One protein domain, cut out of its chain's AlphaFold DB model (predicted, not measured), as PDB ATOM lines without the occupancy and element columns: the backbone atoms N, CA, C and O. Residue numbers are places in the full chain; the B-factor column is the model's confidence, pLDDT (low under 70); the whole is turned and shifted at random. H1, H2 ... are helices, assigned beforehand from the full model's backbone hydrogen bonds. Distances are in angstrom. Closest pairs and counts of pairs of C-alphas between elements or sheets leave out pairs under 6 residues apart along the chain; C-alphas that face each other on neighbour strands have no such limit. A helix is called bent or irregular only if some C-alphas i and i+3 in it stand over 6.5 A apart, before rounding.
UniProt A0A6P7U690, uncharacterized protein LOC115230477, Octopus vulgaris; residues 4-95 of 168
ATOM      1  N   LEU A   4     -67.506  14.037  17.323       43.00
ATOM      2  CA  LEU A   4     -66.846  13.602  18.557       43.00
ATOM      3  C   LEU A   4     -65.514  12.867  18.333       43.00
ATOM      4  O   LEU A   4     -64.594  13.056  19.128       43.00
ATOM      5  N   ASP A   5     -65.370  12.099  17.249       40.06
ATOM      6  CA  ASP A   5     -64.128  11.361  16.964       40.06
ATOM      7  C   ASP A   5     -62.999  12.319  16.531       40.06
ATOM      8  O   ASP A   5     -61.821  12.081  16.799       40.06
ATOM      9  N   SER A   6     -63.360  13.466  15.941       47.00
ATOM     10  CA  SER A   6     -62.422  14.522  15.531       47.00
ATOM     11  C   SER A   6     -61.859  15.338  16.701       47.00
ATOM     12  O   SER A   6     -60.763  15.882  16.591       47.00
ATOM     13  N   ILE A   7     -62.587  15.444  17.820       45.56
ATOM     14  CA  ILE A   7     -62.164  16.234  18.992       45.56
ATOM     15  C   ILE A   7     -61.235  15.416  19.894       45.56
ATOM     16  O   ILE A   7     -60.228  15.937  20.366       45.56
ATOM     17  N   ILE A   8     -61.514  14.120  20.071       46.81
ATOM     18  CA  ILE A   8     -60.666  13.218  20.868       46.81
ATOM     19  C   ILE A   8     -59.293  13.038  20.196       46.81
ATOM     20  O   ILE A   8     -58.263  13.108  20.862       46.81
ATOM     21  N   MET A   9     -59.258  12.960  18.862       44.41
ATOM     22  CA  MET A   9     -58.010  12.972  18.087       44.41
ATOM     23  C   MET A   9     -57.234  14.297  18.191       44.41
ATOM     24  O   MET A   9     -56.038  14.312  17.909       44.41
ATOM     25  N   ALA A  10     -57.872  15.414  18.560       49.56
ATOM     26  CA  ALA A  10     -57.212  16.714  18.667       49.56
ATOM     27  C   ALA A  10     -56.496  16.904  20.016       49.56
ATOM     28  O   ALA A  10     -55.423  17.498  20.043       49.56
ATOM     29  N   GLU A  11     -57.035  16.382  21.124       41.56
ATOM     30  CA  GLU A  11     -56.426  16.544  22.456       41.56
ATOM     31  C   GLU A  11     -55.180  15.672  22.660       41.56
ATOM     32  O   GLU A  11     -54.170  16.168  23.163       41.56
ATOM     33  N   GLU A  12     -55.187  14.424  22.180       41.94
ATOM     34  CA  GLU A  12     -53.997  13.557  22.207       41.94
ATOM     35  C   GLU A  12     -52.900  14.043  21.241       41.94
ATOM     36  O   GLU A  12     -51.709  13.837  21.478       41.94
ATOM     37  N   ASN A  13     -53.279  14.790  20.198       48.84
ATOM     38  CA  ASN A  13     -52.334  15.364  19.247       48.84
ATOM     39  C   ASN A  13     -51.711  16.687  19.694       48.84
ATOM     40  O   ASN A  13     -50.667  17.022  19.167       48.84
ATOM     41  N   ILE A  14     -52.258  17.470  20.630       50.78
ATOM     42  CA  ILE A  14     -51.640  18.774  20.967       50.78
ATOM     43  C   ILE A  14     -50.309  18.587  21.697       50.78
ATOM     44  O   ILE A  14     -49.333  19.261  21.374       50.78
ATOM     45  N   GLY A  15     -50.254  17.650  22.648       49.38
ATOM     46  CA  GLY A  15     -49.011  17.282  23.324       49.38
ATOM     47  C   GLY A  15     -48.010  16.655  22.356       49.38
ATOM     48  O   GLY A  15     -46.844  17.030  22.368       49.38
ATOM     49  N   PHE A  16     -48.476  15.774  21.466       46.03
ATOM     50  CA  PHE A  16     -47.639  15.085  20.485       46.03
ATOM     51  C   PHE A  16     -47.216  15.965  19.298       46.03
ATOM     52  O   PHE A  16     -46.126  15.772  18.791       46.03
ATOM     53  N   LEU A  17     -47.998  16.958  18.870       50.31
ATOM     54  CA  LEU A  17     -47.644  17.924  17.817       50.31
ATOM     55  C   LEU A  17     -46.720  19.010  18.355       50.31
ATOM     56  O   LEU A  17     -45.738  19.341  17.704       50.31
ATOM     57  N   LEU A  18     -46.970  19.523  19.569       56.25
ATOM     58  CA  LEU A  18     -45.998  20.395  20.228       56.25
ATOM     59  C   LEU A  18     -44.696  19.635  20.466       56.25
ATOM     60  O   LEU A  18     -43.637  20.195  20.215       56.25
ATOM     61  N   TRP A  19     -44.762  18.367  20.881       52.53
ATOM     62  CA  TRP A  19     -43.573  17.541  21.046       52.53
ATOM     63  C   TRP A  19     -42.906  17.241  19.708       52.53
ATOM     64  O   TRP A  19     -41.735  17.533  19.600       52.53
ATOM     65  N   THR A  20     -43.592  16.768  18.669       55.19
ATOM     66  CA  THR A  20     -42.958  16.372  17.396       55.19
ATOM     67  C   THR A  20     -42.484  17.548  16.547       55.19
ATOM     68  O   THR A  20     -41.416  17.434  15.957       55.19
ATOM     69  N   ASP A  21     -43.163  18.701  16.530       53.03
ATOM     70  CA  ASP A  21     -42.644  19.889  15.832       53.03
ATOM     71  C   ASP A  21     -41.483  20.535  16.600       53.03
ATOM     72  O   ASP A  21     -40.497  20.957  15.989       53.03
ATOM     73  N   LEU A  22     -41.537  20.576  17.940       55.91
ATOM     74  CA  LEU A  22     -40.387  21.020  18.735       55.91
ATOM     75  C   LEU A  22     -39.248  20.002  18.654       55.91
ATOM     76  O   LEU A  22     -38.102  20.394  18.516       55.91
ATOM     77  N   GLU A  23     -39.526  18.707  18.664       58.00
ATOM     78  CA  GLU A  23     -38.549  17.630  18.533       58.00
ATOM     79  C   GLU A  23     -37.968  17.594  17.110       58.00
ATOM     80  O   GLU A  23     -36.780  17.357  16.943       58.00
ATOM     81  N   MET A  24     -38.705  17.969  16.067       56.41
ATOM     82  CA  MET A  24     -38.131  18.123  14.727       56.41
ATOM     83  C   MET A  24     -37.206  19.351  14.632       56.41
ATOM     84  O   MET A  24     -36.208  19.320  13.908       56.41
ATOM     85  N   ILE A  25     -37.486  20.417  15.394       57.12
ATOM     86  CA  ILE A  25     -36.633  21.615  15.487       57.12
ATOM     87  C   ILE A  25     -35.424  21.393  16.419       57.12
ATOM     88  O   ILE A  25     -34.336  21.902  16.144       57.12
ATOM     89  N   PHE A  26     -35.583  20.630  17.504       54.59
ATOM     90  CA  PHE A  26     -34.611  20.513  18.599       54.59
ATOM     91  C   PHE A  26     -33.901  19.155  18.690       54.59
ATOM     92  O   PHE A  26     -32.808  19.085  19.244       54.59
ATOM     93  N   ASN A  27     -34.462  18.089  18.118       52.84
ATOM     94  CA  ASN A  27     -33.906  16.729  18.123       52.84
ATOM     95  C   ASN A  27     -33.163  16.393  16.820       52.84
ATOM     96  O   ASN A  27     -32.782  15.245  16.577       52.84
ATOM     97  N   GLN A  28     -32.849  17.405  16.001       55.88
ATOM     98  CA  GLN A  28     -31.700  17.297  15.112       55.88
ATOM     99  C   GLN A  28     -30.455  17.202  15.993       55.88
ATOM    100  O   GLN A  28     -29.881  18.216  16.388       55.88
ATOM    101  N   ARG A  29     -30.023  15.967  16.276       51.72
ATOM    102  CA  ARG A  29     -28.826  15.596  17.059       51.72
ATOM    103  C   ARG A  29     -27.509  16.236  16.574       51.72
ATOM    104  O   ARG A  29     -26.461  15.999  17.164       51.72
ATOM    105  N   SER A  30     -27.565  17.071  15.540       58.34
ATOM    106  CA  SER A  30     -26.448  17.790  14.933       58.34
ATOM    107  C   SER A  30     -26.573  19.317  15.016       58.34
ATOM    108  O   SER A  30     -25.697  20.012  14.505       58.34
ATOM    109  N   CYS A  31     -27.631  19.872  15.617       56.78
ATOM    110  CA  CYS A  31     -27.755  21.322  15.755       56.78
ATOM    111  C   CYS A  31     -26.893  21.825  16.928       56.78
ATOM    112  O   CYS A  31     -27.117  21.428  18.072       56.78
ATOM    113  N   PRO A  32     -25.924  22.732  16.695       71.38
ATOM    114  CA  PRO A  32     -25.165  23.354  17.770       71.38
ATOM    115  C   PRO A  32     -26.105  24.048  18.761       71.38
ATOM    116  O   PRO A  32     -27.038  24.739  18.343       71.38
ATOM    117  N   ALA A  33     -25.807  23.970  20.061       72.38
ATOM    118  CA  ALA A  33     -26.587  24.622  21.122       72.38
ATOM    119  C   ALA A  33     -26.867  26.120  20.853       72.38
ATOM    120  O   ALA A  33     -27.902  26.656  21.242       72.38
ATOM    121  N   ARG A  34     -25.973  26.799  20.117       67.19
ATOM    122  CA  ARG A  34     -26.158  28.182  19.648       67.19
ATOM    123  C   ARG A  34     -27.378  28.365  18.735       67.19
ATOM    124  O   ARG A  34     -28.077  29.366  18.871       67.19
ATOM    125  N   ILE A  35     -27.641  27.425  17.825       71.56
ATOM    126  CA  ILE A  35     -28.776  27.494  16.894       71.56
ATOM    127  C   ILE A  35     -30.083  27.304  17.664       71.56
ATOM    128  O   ILE A  35     -30.974  28.144  17.556       71.56
ATOM    129  N   ILE A  36     -30.139  26.283  18.522       69.88
ATOM    130  CA  ILE A  36     -31.249  25.994  19.444       69.88
ATOM    131  C   ILE A  36     -31.611  27.236  20.263       69.88
ATOM    132  O   ILE A  36     -32.765  27.662  20.277       69.88
ATOM    133  N   ASN A  37     -30.615  27.875  20.882       73.25
ATOM    134  CA  ASN A  37     -30.850  29.050  21.712       73.25
ATOM    135  C   ASN A  37     -31.344  30.247  20.879       73.25
ATOM    136  O   ASN A  37     -32.287  30.939  21.258       73.25
ATOM    137  N   SER A  38     -30.771  30.458  19.689       73.19
ATOM    138  CA  SER A  38     -31.213  31.521  18.778       73.19
ATOM    139  C   SER A  38     -32.654  31.333  18.285       73.19
ATOM    140  O   SER A  38     -33.386  32.314  18.144       73.19
ATOM    141  N   LEU A  39     -33.073  30.084  18.053       70.62
ATOM    142  CA  LEU A  39     -34.432  29.736  17.648       70.62
ATOM    143  C   LEU A  39     -35.397  29.917  18.815       70.62
ATOM    144  O   LEU A  39     -36.406  30.601  18.655       70.62
ATOM    145  N   SER A  40     -35.041  29.411  19.997       74.31
ATOM    146  CA  SER A  40     -35.833  29.574  21.219       74.31
ATOM    147  C   SER A  40     -36.092  31.058  21.516       74.31
ATOM    148  O   SER A  40     -37.240  31.496  21.593       74.31
ATOM    149  N   MET A  41     -35.040  31.884  21.502       79.00
ATOM    150  CA  MET A  41     -35.155  33.334  21.698       79.00
ATOM    151  C   MET A  41     -35.989  34.025  20.611       79.00
ATOM    152  O   MET A  41     -36.695  34.994  20.887       79.00
ATOM    153  N   ARG A  42     -35.924  33.564  19.356       78.12
ATOM    154  CA  ARG A  42     -36.699  34.153  18.253       78.12
ATOM    155  C   ARG A  42     -38.191  33.844  18.379       78.12
ATOM    156  O   ARG A  42     -39.006  34.711  18.066       78.12
ATOM    157  N   HIS A  43     -38.541  32.641  18.822       77.75
ATOM    158  CA  HIS A  43     -39.931  32.228  19.002       77.75
ATOM    159  C   HIS A  43     -40.559  32.850  20.252       77.75
ATOM    160  O   HIS A  43     -41.691  33.323  20.173       77.75
ATOM    161  N   LEU A  44     -39.798  32.981  21.342       80.19
ATOM    162  CA  LEU A  44     -40.248  33.669  22.556       80.19
ATOM    163  C   LEU A  44     -40.491  35.169  22.333       80.19
ATOM    164  O   LEU A  44     -41.431  35.727  22.886       80.19
ATOM    165  N   LYS A  45     -39.724  35.822  21.446       89.62
ATOM    166  CA  LYS A  45     -39.964  37.229  21.072       89.62
ATOM    167  C   LYS A  45     -41.279  37.464  20.329       89.62
ATOM    168  O   LYS A  45     -41.760  38.594  20.296       89.62
ATOM    169  N   ASN A  46     -41.826  36.450  19.659       92.12
ATOM    170  CA  ASN A  46     -43.087  36.588  18.933       92.12
ATOM    171  C   ASN A  46     -43.933  35.305  19.036       92.12
ATOM    172  O   ASN A  46     -44.018  34.537  18.067       92.12
ATOM    173  N   PRO A  47     -44.601  35.105  20.189       91.69
ATOM    174  CA  PRO A  47     -45.438  33.938  20.455       91.69
ATOM    175  C   PRO A  47     -46.520  33.726  19.392       91.69
ATOM    176  O   PRO A  47     -46.762  32.605  18.950       91.69
ATOM    177  N   LYS A  48     -47.123  34.815  18.896       93.00
ATOM    178  CA  LYS A  48     -48.161  34.774  17.854       93.00
ATOM    179  C   LYS A  48     -47.656  34.152  16.560       93.00
ATOM    180  O   LYS A  48     -48.334  33.313  15.971       93.00
ATOM    181  N   LYS A  49     -46.468  34.565  16.110       91.50
ATOM    182  CA  LYS A  49     -45.860  34.014  14.894       91.50
ATOM    183  C   LYS A  49     -45.510  32.542  15.083       91.50
ATOM    184  O   LYS A  49     -45.778  31.761  14.181       91.50
ATOM    185  N   PHE A  50     -44.964  32.178  16.243       88.81
ATOM    186  CA  PHE A  50     -44.655  30.789  16.580       88.81
ATOM    187  C   PHE A  50     -45.903  29.899  16.521       88.81
ATOM    188  O   PHE A  50     -45.931  28.950  15.743       88.81
ATOM    189  N   ILE A  51     -46.974  30.274  17.229       91.50
ATOM    190  CA  ILE A  51     -48.238  29.527  17.218       91.50
ATOM    191  C   ILE A  51     -48.824  29.438  15.805       91.50
ATOM    192  O   ILE A  51     -49.263  28.370  15.396       91.50
ATOM    193  N   LYS A  52     -48.786  30.518  15.017       91.75
ATOM    194  CA  LYS A  52     -49.261  30.492  13.624       91.75
ATOM    195  C   LYS A  52     -48.449  29.537  12.738       91.75
ATOM    196  O   LYS A  52     -48.995  28.987  11.789       91.75
ATOM    197  N   THR A  53     -47.157  29.369  13.009       87.94
ATOM    198  CA  THR A  53     -46.305  28.429  12.270       87.94
ATOM    199  C   THR A  53     -46.630  26.981  12.636       87.94
ATOM    200  O   THR A  53     -46.826  26.182  11.725       87.94
ATOM    201  N   CYS A  54     -46.754  26.662  13.929       86.25
ATOM    202  CA  CYS A  54     -47.103  25.312  14.396       86.25
ATOM    203  C   CYS A  54     -48.524  24.901  13.980       86.25
ATOM    204  O   CYS A  54     -48.764  23.781  13.557       86.25
ATOM    205  N   PHE A  55     -49.471  25.834  14.036       90.00
ATOM    206  CA  PHE A  55     -50.871  25.610  13.675       90.00
ATOM    207  C   PHE A  55     -51.182  26.294  12.340       90.00
ATOM    208  O   PHE A  55     -52.076  27.131  12.229       90.00
ATOM    209  N   SER A  56     -50.379  25.994  11.317       90.44
ATOM    210  CA  SER A  56     -50.547  26.585   9.982       90.44
ATOM    211  C   SER A  56     -51.739  25.997   9.220       90.44
ATOM    212  O   SER A  56     -52.381  26.700   8.439       90.44
ATOM    213  N   THR A  57     -52.054  24.724   9.469       91.38
ATOM    214  CA  THR A  57     -53.134  23.963   8.821       91.38
ATOM    215  C   THR A  57     -54.364  23.778   9.709       91.38
ATOM    216  O   THR A  57     -55.412  23.352   9.229       91.38
ATOM    217  N   SER A  58     -54.258  24.098  10.998       91.62
ATOM    218  CA  SER A  58     -55.298  23.865  11.997       91.62
ATOM    219  C   SER A  58     -55.482  25.087  12.894       91.62
ATOM    220  O   SER A  58     -54.633  25.971  12.967       91.62
ATOM    221  N   LYS A  59     -56.628  25.180  13.572       90.06
ATOM    222  CA  LYS A  59     -56.851  26.245  14.552       90.06
ATOM    223  C   LYS A  59     -56.107  25.888  15.845       90.06
ATOM    224  O   LYS A  59     -56.303  24.777  16.339       90.06
ATOM    225  N   PRO A  60     -55.308  26.801  16.428       89.69
ATOM    226  CA  PRO A  60     -54.653  26.527  17.696       89.69
ATOM    227  C   PRO A  60     -55.691  26.344  18.813       89.69
ATOM    228  O   PRO A  60     -56.739  27.006  18.789       89.69
ATOM    229  N   PRO A  61     -55.397  25.499  19.814       88.12
ATOM    230  CA  PRO A  61     -56.241  25.343  20.988       88.12
ATOM    231  C   PRO A  61     -56.495  26.701  21.656       88.12
ATOM    232  O   PRO A  61     -55.564  27.514  21.765       88.12
ATOM    233  N   PRO A  62     -57.729  26.984  22.108       89.06
ATOM    234  CA  PRO A  62     -58.005  28.224  22.821       89.06
ATOM    235  C   PRO A  62     -57.106  28.331  24.064       89.06
ATOM    236  O   PRO A  62     -56.673  27.332  24.625       89.06
ATOM    237  N   GLY A  63     -56.723  29.536  24.474       89.88
ATOM    238  CA  GLY A  63     -55.851  29.723  25.644       89.88
ATOM    239  C   GLY A  63     -54.374  29.330  25.466       89.88
ATOM    240  O   GLY A  63     -53.551  29.845  26.217       89.88
ATOM    241  N   LEU A  64     -53.993  28.531  24.456       91.19
ATOM    242  CA  LEU A  64     -52.587  28.167  24.214       91.19
ATOM    243  C   LEU A  64     -51.723  29.395  23.914       91.19
ATOM    244  O   LEU A  64     -50.641  29.544  24.471       91.19
ATOM    245  N   LEU A  65     -52.216  30.301  23.064       93.62
ATOM    246  CA  LEU A  65     -51.499  31.542  22.767       93.62
ATOM    247  C   LEU A  65     -51.277  32.370  24.039       93.62
ATOM    248  O   LEU A  65     -50.156  32.792  24.290       93.62
ATOM    249  N   GLY A  66     -52.319  32.543  24.857       94.31
ATOM    250  CA  GLY A  66     -52.218  33.288  26.114       94.31
ATOM    251  C   GLY A  66     -51.258  32.634  27.107       94.31
ATOM    252  O   GLY A  66     -50.530  33.330  27.804       94.31
ATOM    253  N   PHE A  67     -51.209  31.299  27.137       94.56
ATOM    254  CA  PHE A  67     -50.257  30.559  27.961       94.56
ATOM    255  C   PHE A  67     -48.815  30.844  27.525       94.56
ATOM    256  O   PHE A  67     -47.984  31.206  28.353       94.56
ATOM    257  N   VAL A  68     -48.520  30.737  26.223       93.19
ATOM    258  CA  VAL A  68     -47.171  31.008  25.699       93.19
ATOM    259  C   VAL A  68     -46.794  32.480  25.872       93.19
ATOM    260  O   VAL A  68     -45.651  32.767  26.208       93.19
ATOM    261  N   GLU A  69     -47.733  33.410  25.687       94.62
ATOM    262  CA  GLU A  69     -47.507  34.840  25.927       94.62
ATOM    263  C   GLU A  69     -47.173  35.131  27.395       94.62
ATOM    264  O   GLU A  69     -46.228  35.871  27.651       94.62
ATOM    265  N   GLN A  70     -47.879  34.519  28.354       94.56
ATOM    266  CA  GLN A  70     -47.554  34.674  29.776       94.56
ATOM    267  C   GLN A  70     -46.189  34.082  30.119       94.56
ATOM    268  O   GLN A  70     -45.401  34.742  30.782       94.56
ATOM    269  N   VAL A  71     -45.880  32.871  29.645       92.94
ATOM    270  CA  VAL A  71     -44.578  32.237  29.908       92.94
ATOM    271  C   VAL A  71     -43.430  33.033  29.282       92.94
ATOM    272  O   VAL A  71     -42.383  33.178  29.901       92.94
ATOM    273  N   ALA A  72     -43.622  33.574  28.078       91.88
ATOM    274  CA  ALA A  72     -42.616  34.391  27.402       91.88
ATOM    275  C   ALA A  72     -42.407  35.770  28.052       91.88
ATOM    276  O   ALA A  72     -41.375  36.391  27.809       91.88
ATOM    277  N   ALA A  73     -43.377  36.250  28.836       94.38
ATOM    278  CA  ALA A  73     -43.301  37.520  29.550       94.38
ATOM    279  C   ALA A  73     -42.647  37.411  30.936       94.38
ATOM    280  O   ALA A  73     -42.349  38.449  31.517       94.38
ATOM    281  N   LEU A  74     -42.427  36.194  31.451       94.00
ATOM    282  CA  LEU A  74     -41.821  35.986  32.766       94.00
ATOM    283  C   LEU A  74     -40.366  36.460  32.794       94.00
ATOM    284  O   LEU A  74     -39.564  36.104  31.924       94.00
ATOM    285  N   GLU A  75     -40.014  37.203  33.838       93.88
ATOM    286  CA  GLU A  75     -38.614  37.492  34.146       93.88
ATOM    287  C   GLU A  75     -37.916  36.278  34.781       93.88
ATOM    288  O   GLU A  75     -38.551  35.344  35.269       93.88
ATOM    289  N   TYR A  76     -36.580  36.283  34.782       91.50
ATOM    290  CA  TYR A  76     -35.778  35.153  35.268       91.50
ATOM    291  C   TYR A  76     -36.069  34.790  36.735       91.50
ATOM    292  O   TYR A  76     -36.162  33.610  37.068       91.50
ATOM    293  N   ASP A  77     -36.255  35.802  37.585       96.12
ATOM    294  CA  ASP A  77     -36.519  35.638  39.019       96.12
ATOM    295  C   ASP A  77     -38.019  35.717  39.365       96.12
ATOM    296  O   ASP A  77     -38.406  35.636  40.534       96.12
ATOM    297  N   GLU A  78     -38.892  35.882  38.365       96.25
ATOM    298  CA  GLU A  78     -40.328  36.020  38.586       96.25
ATOM    299  C   GLU A  78     -40.973  34.663  38.887       96.25
ATOM    300  O   GLU A  78     -40.832  33.682  38.153       96.25
ATOM    301  N   LYS A  79     -41.748  34.603  39.975       96.31
ATOM    302  CA  LYS A  79     -42.513  33.403  40.319       96.31
ATOM    303  C   LYS A  79     -43.744  33.285  39.405       96.31
ATOM    304  O   LYS A  79     -44.623  34.145  39.485       96.31
ATOM    305  N   PRO A  80     -43.904  32.193  38.635       95.94
ATOM    306  CA  PRO A  80     -45.043  32.047  37.734       95.94
ATOM    307  C   PRO A  80     -46.378  31.966  38.484       95.94
ATOM    308  O   PRO A  80     -46.512  31.239  39.475       95.94
ATOM    309  N   ASN A  81     -47.411  32.631  37.960       96.88
ATOM    310  CA  ASN A  81     -48.781  32.462  38.442       96.88
ATOM    311  C   ASN A  81     -49.411  31.190  37.849       96.88
ATOM    312  O   ASN A  81     -50.147  31.220  36.860       96.88
ATOM    313  N   TYR A  82     -49.121  30.049  38.472       94.25
ATOM    314  CA  TYR A  82     -49.616  28.747  38.020       94.25
ATOM    315  C   TYR A  82     -51.145  28.635  37.993       94.25
ATOM    316  O   TYR A  82     -51.675  27.875  37.186       94.25
ATOM    317  N   GLU A  83     -51.862  29.361  38.852       94.44
ATOM    318  CA  GLU A  83     -53.327  29.334  38.871       94.44
ATOM    319  C   GLU A  83     -53.905  29.995  37.615       94.44
ATOM    320  O   GLU A  83     -54.741  29.399  36.932       94.44
ATOM    321  N   ALA A  84     -53.380  31.166  37.243       93.19
ATOM    322  CA  ALA A  84     -53.749  31.848  36.006       93.19
ATOM    323  C   ALA A  84     -53.400  31.009  34.764       93.19
ATOM    324  O   ALA A  84     -54.247  30.816  33.890       93.19
ATOM    325  N   LEU A  85     -52.191  30.435  34.723       93.12
ATOM    326  CA  LEU A  85     -51.741  29.570  33.626       93.12
ATOM    327  C   LEU A  85     -52.635  28.332  33.461       93.12
ATOM    328  O   LEU A  85     -53.016  27.979  32.344       93.12
ATOM    329  N   ARG A  86     -53.022  27.687  34.570       90.88
ATOM    330  CA  ARG A  86     -53.977  26.568  34.545       90.88
ATOM    331  C   ARG A  86     -55.350  27.017  34.064       90.88
ATOM    332  O   ARG A  86     -55.970  26.293  33.292       90.88
ATOM    333  N   GLY A  87     -55.809  28.197  34.475       91.81
ATOM    334  CA  GLY A  87     -57.078  28.774  34.029       91.81
ATOM    335  C   GLY A  87     -57.153  28.953  32.510       91.81
ATOM    336  O   GLY A  87     -58.177  28.621  31.907       91.81
ATOM    337  N   LEU A  88     -56.055  29.393  31.884       91.25
ATOM    338  CA  LEU A  88     -55.968  29.555  30.430       91.25
ATOM    339  C   LEU A  88     -56.209  28.233  29.689       91.25
ATOM    340  O   LEU A  88     -56.988  28.201  28.738       91.25
ATOM    341  N   LEU A  89     -55.608  27.138  30.156       87.19
ATOM    342  CA  LEU A  89     -55.726  25.820  29.519       87.19
ATOM    343  C   LEU A  89     -57.021  25.083  29.898       87.19
ATOM    344  O   LEU A  89     -57.631  24.420  29.060       87.19
ATOM    345  N   ALA A  90     -57.482  25.229  31.142       84.38
ATOM    346  CA  ALA A  90     -58.677  24.562  31.657       84.38
ATOM    347  C   ALA A  90     -59.979  25.047  31.003       84.38
ATOM    348  O   ALA A  90     -60.989  24.342  31.048       84.38
ATOM    349  N   SER A  91     -59.968  26.233  30.385       72.19
ATOM    350  CA  SER A  91     -61.106  26.746  29.615       72.19
ATOM    351  C   SER A  91     -61.543  25.797  28.484       72.19
ATOM    352  O   SER A  91     -62.727  25.757  28.154       72.19
ATOM    353  N   ASN A  92     -60.632  24.959  27.977       66.62
ATOM    354  CA  ASN A  92     -60.909  23.997  26.905       66.62
ATOM    355  C   ASN A  92     -61.476  22.673  27.407       66.62
ATOM    356  O   ASN A  92     -62.356  22.095  26.779       66.62
ATOM    357  N   VAL A  93     -61.024  22.227  28.581       68.75
ATOM    358  CA  VAL A  93     -61.382  20.915  29.144       68.75
ATOM    359  C   VAL A  93     -62.863  20.864  29.552       68.75
ATOM    360  O   VAL A  93     -63.488  19.809  29.596       68.75
ATOM    361  N   LYS A  94     -63.487  22.021  29.812       59.19
ATOM    362  CA  LYS A  94     -64.891  22.099  30.255       59.19
ATOM    363  C   LYS A  94     -65.931  21.837  29.155       59.19
ATOM    364  O   LYS A  94     -67.124  21.818  29.465       59.19
ATOM    365  N   ILE A  95     -65.527  21.639  27.899       56.19
ATOM    366  CA  ILE A  95     -66.467  21.507  26.771       56.19
ATOM    367  C   ILE A  95     -67.135  20.113  26.728       56.19
ATOM    368  O   ILE A  95     -68.241  19.979  26.208       56.19
TER     369      ILE A  95
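This is residues 4 to 95 of the 168 residues of the protein "uncharacterized protein LOC115230477" of Octopus vulgaris (UniProt A0A6P7U690). One long helix, H1, runs along one side of the model and makes most of its longest axis; after residue 26 a short link leads into H2, which runs back the opposite way at a steep tilt to H1, and the shorter helices H3, about perpendicular to H1, and H4 follow. H4 and H5 then form a helical hairpin, side by side, on the side away from H1, with the turn at residues 74 to 79 sticking out. H1 touches no other helix but is near H2 and H3, while H4 touches both H3 and H5. The printed part has 92 residues with five named helices, H1 to H5 in order, and no named strand; its class is all helix. It is only just compact, close to loose, with a radius of gyration of the C-alphas of 14.7 A and spans of 43 by 31 by 19 A.

H1, residues 4 to 26, has a kink of 43 degrees near residue 14. H2, residues 33 to 44, is close to H1 but not clearly touching, the closest C-alphas, of Phe 26 and Ile 36, being 6.5 A apart; they run opposite ways at a steep tilt of 44 degrees. H3, residues 47 to 54, is also close to H1 but not clearly touching, about perpendicular at 75 degrees, with the C-alphas of Asp 21 and Cys 54 closest at 7.2 A. H2, with residues 43 to 44 alone, and H3 only just touch, only at the corner by their tight link, with 3 pairs of C-alphas within 8 A; the closest are those of His 43 and Phe 50, 5.5 A apart. H4, residues 64 to 73, touches H3 at a steep tilt of 45 degrees, opposite ways, with the C-alphas of Pro 47 and Glu 69 closest at 5.9 A. H5, residues 82 to 93, touches H4 with residues 85 to 89 alone, opposite ways at a shallow tilt of 13 degrees; the closest C-alphas, of Phe 67 and Leu 85, are 5.9 A apart. H1 is apart from H4 and H5. Every O i to N i+4 pair is within hydrogen-bond range in H2, H3 and H4, against 14 of 19 in H1 and 6 of 8 in H5.

H1 begins at C-alpha 4, (-66.846, 13.602, 18.557), and is 33.0 A long; it is neither bent nor irregular, but only just: C-alphas 12 and 15 are 6.3 A apart. H2 measures 16.4 A, H3 10.7 A and H4 14.2 A. H5, 16.7 A long, ends at C-alpha 93, (-61.382, 20.915, 29.144).

The C-alphas of Leu 4 and Arg 34, the two farthest apart, are 43.2 A apart. The printed part has no cut, and no link is long. Residues 4 to 9 of H1, residues 29 to 34 and residues 74 to 79 stand free. The mean pLDDT of the printed part is 75.4; it is under 70 at residues 4 to 31, 34, 36 and 92 to 95.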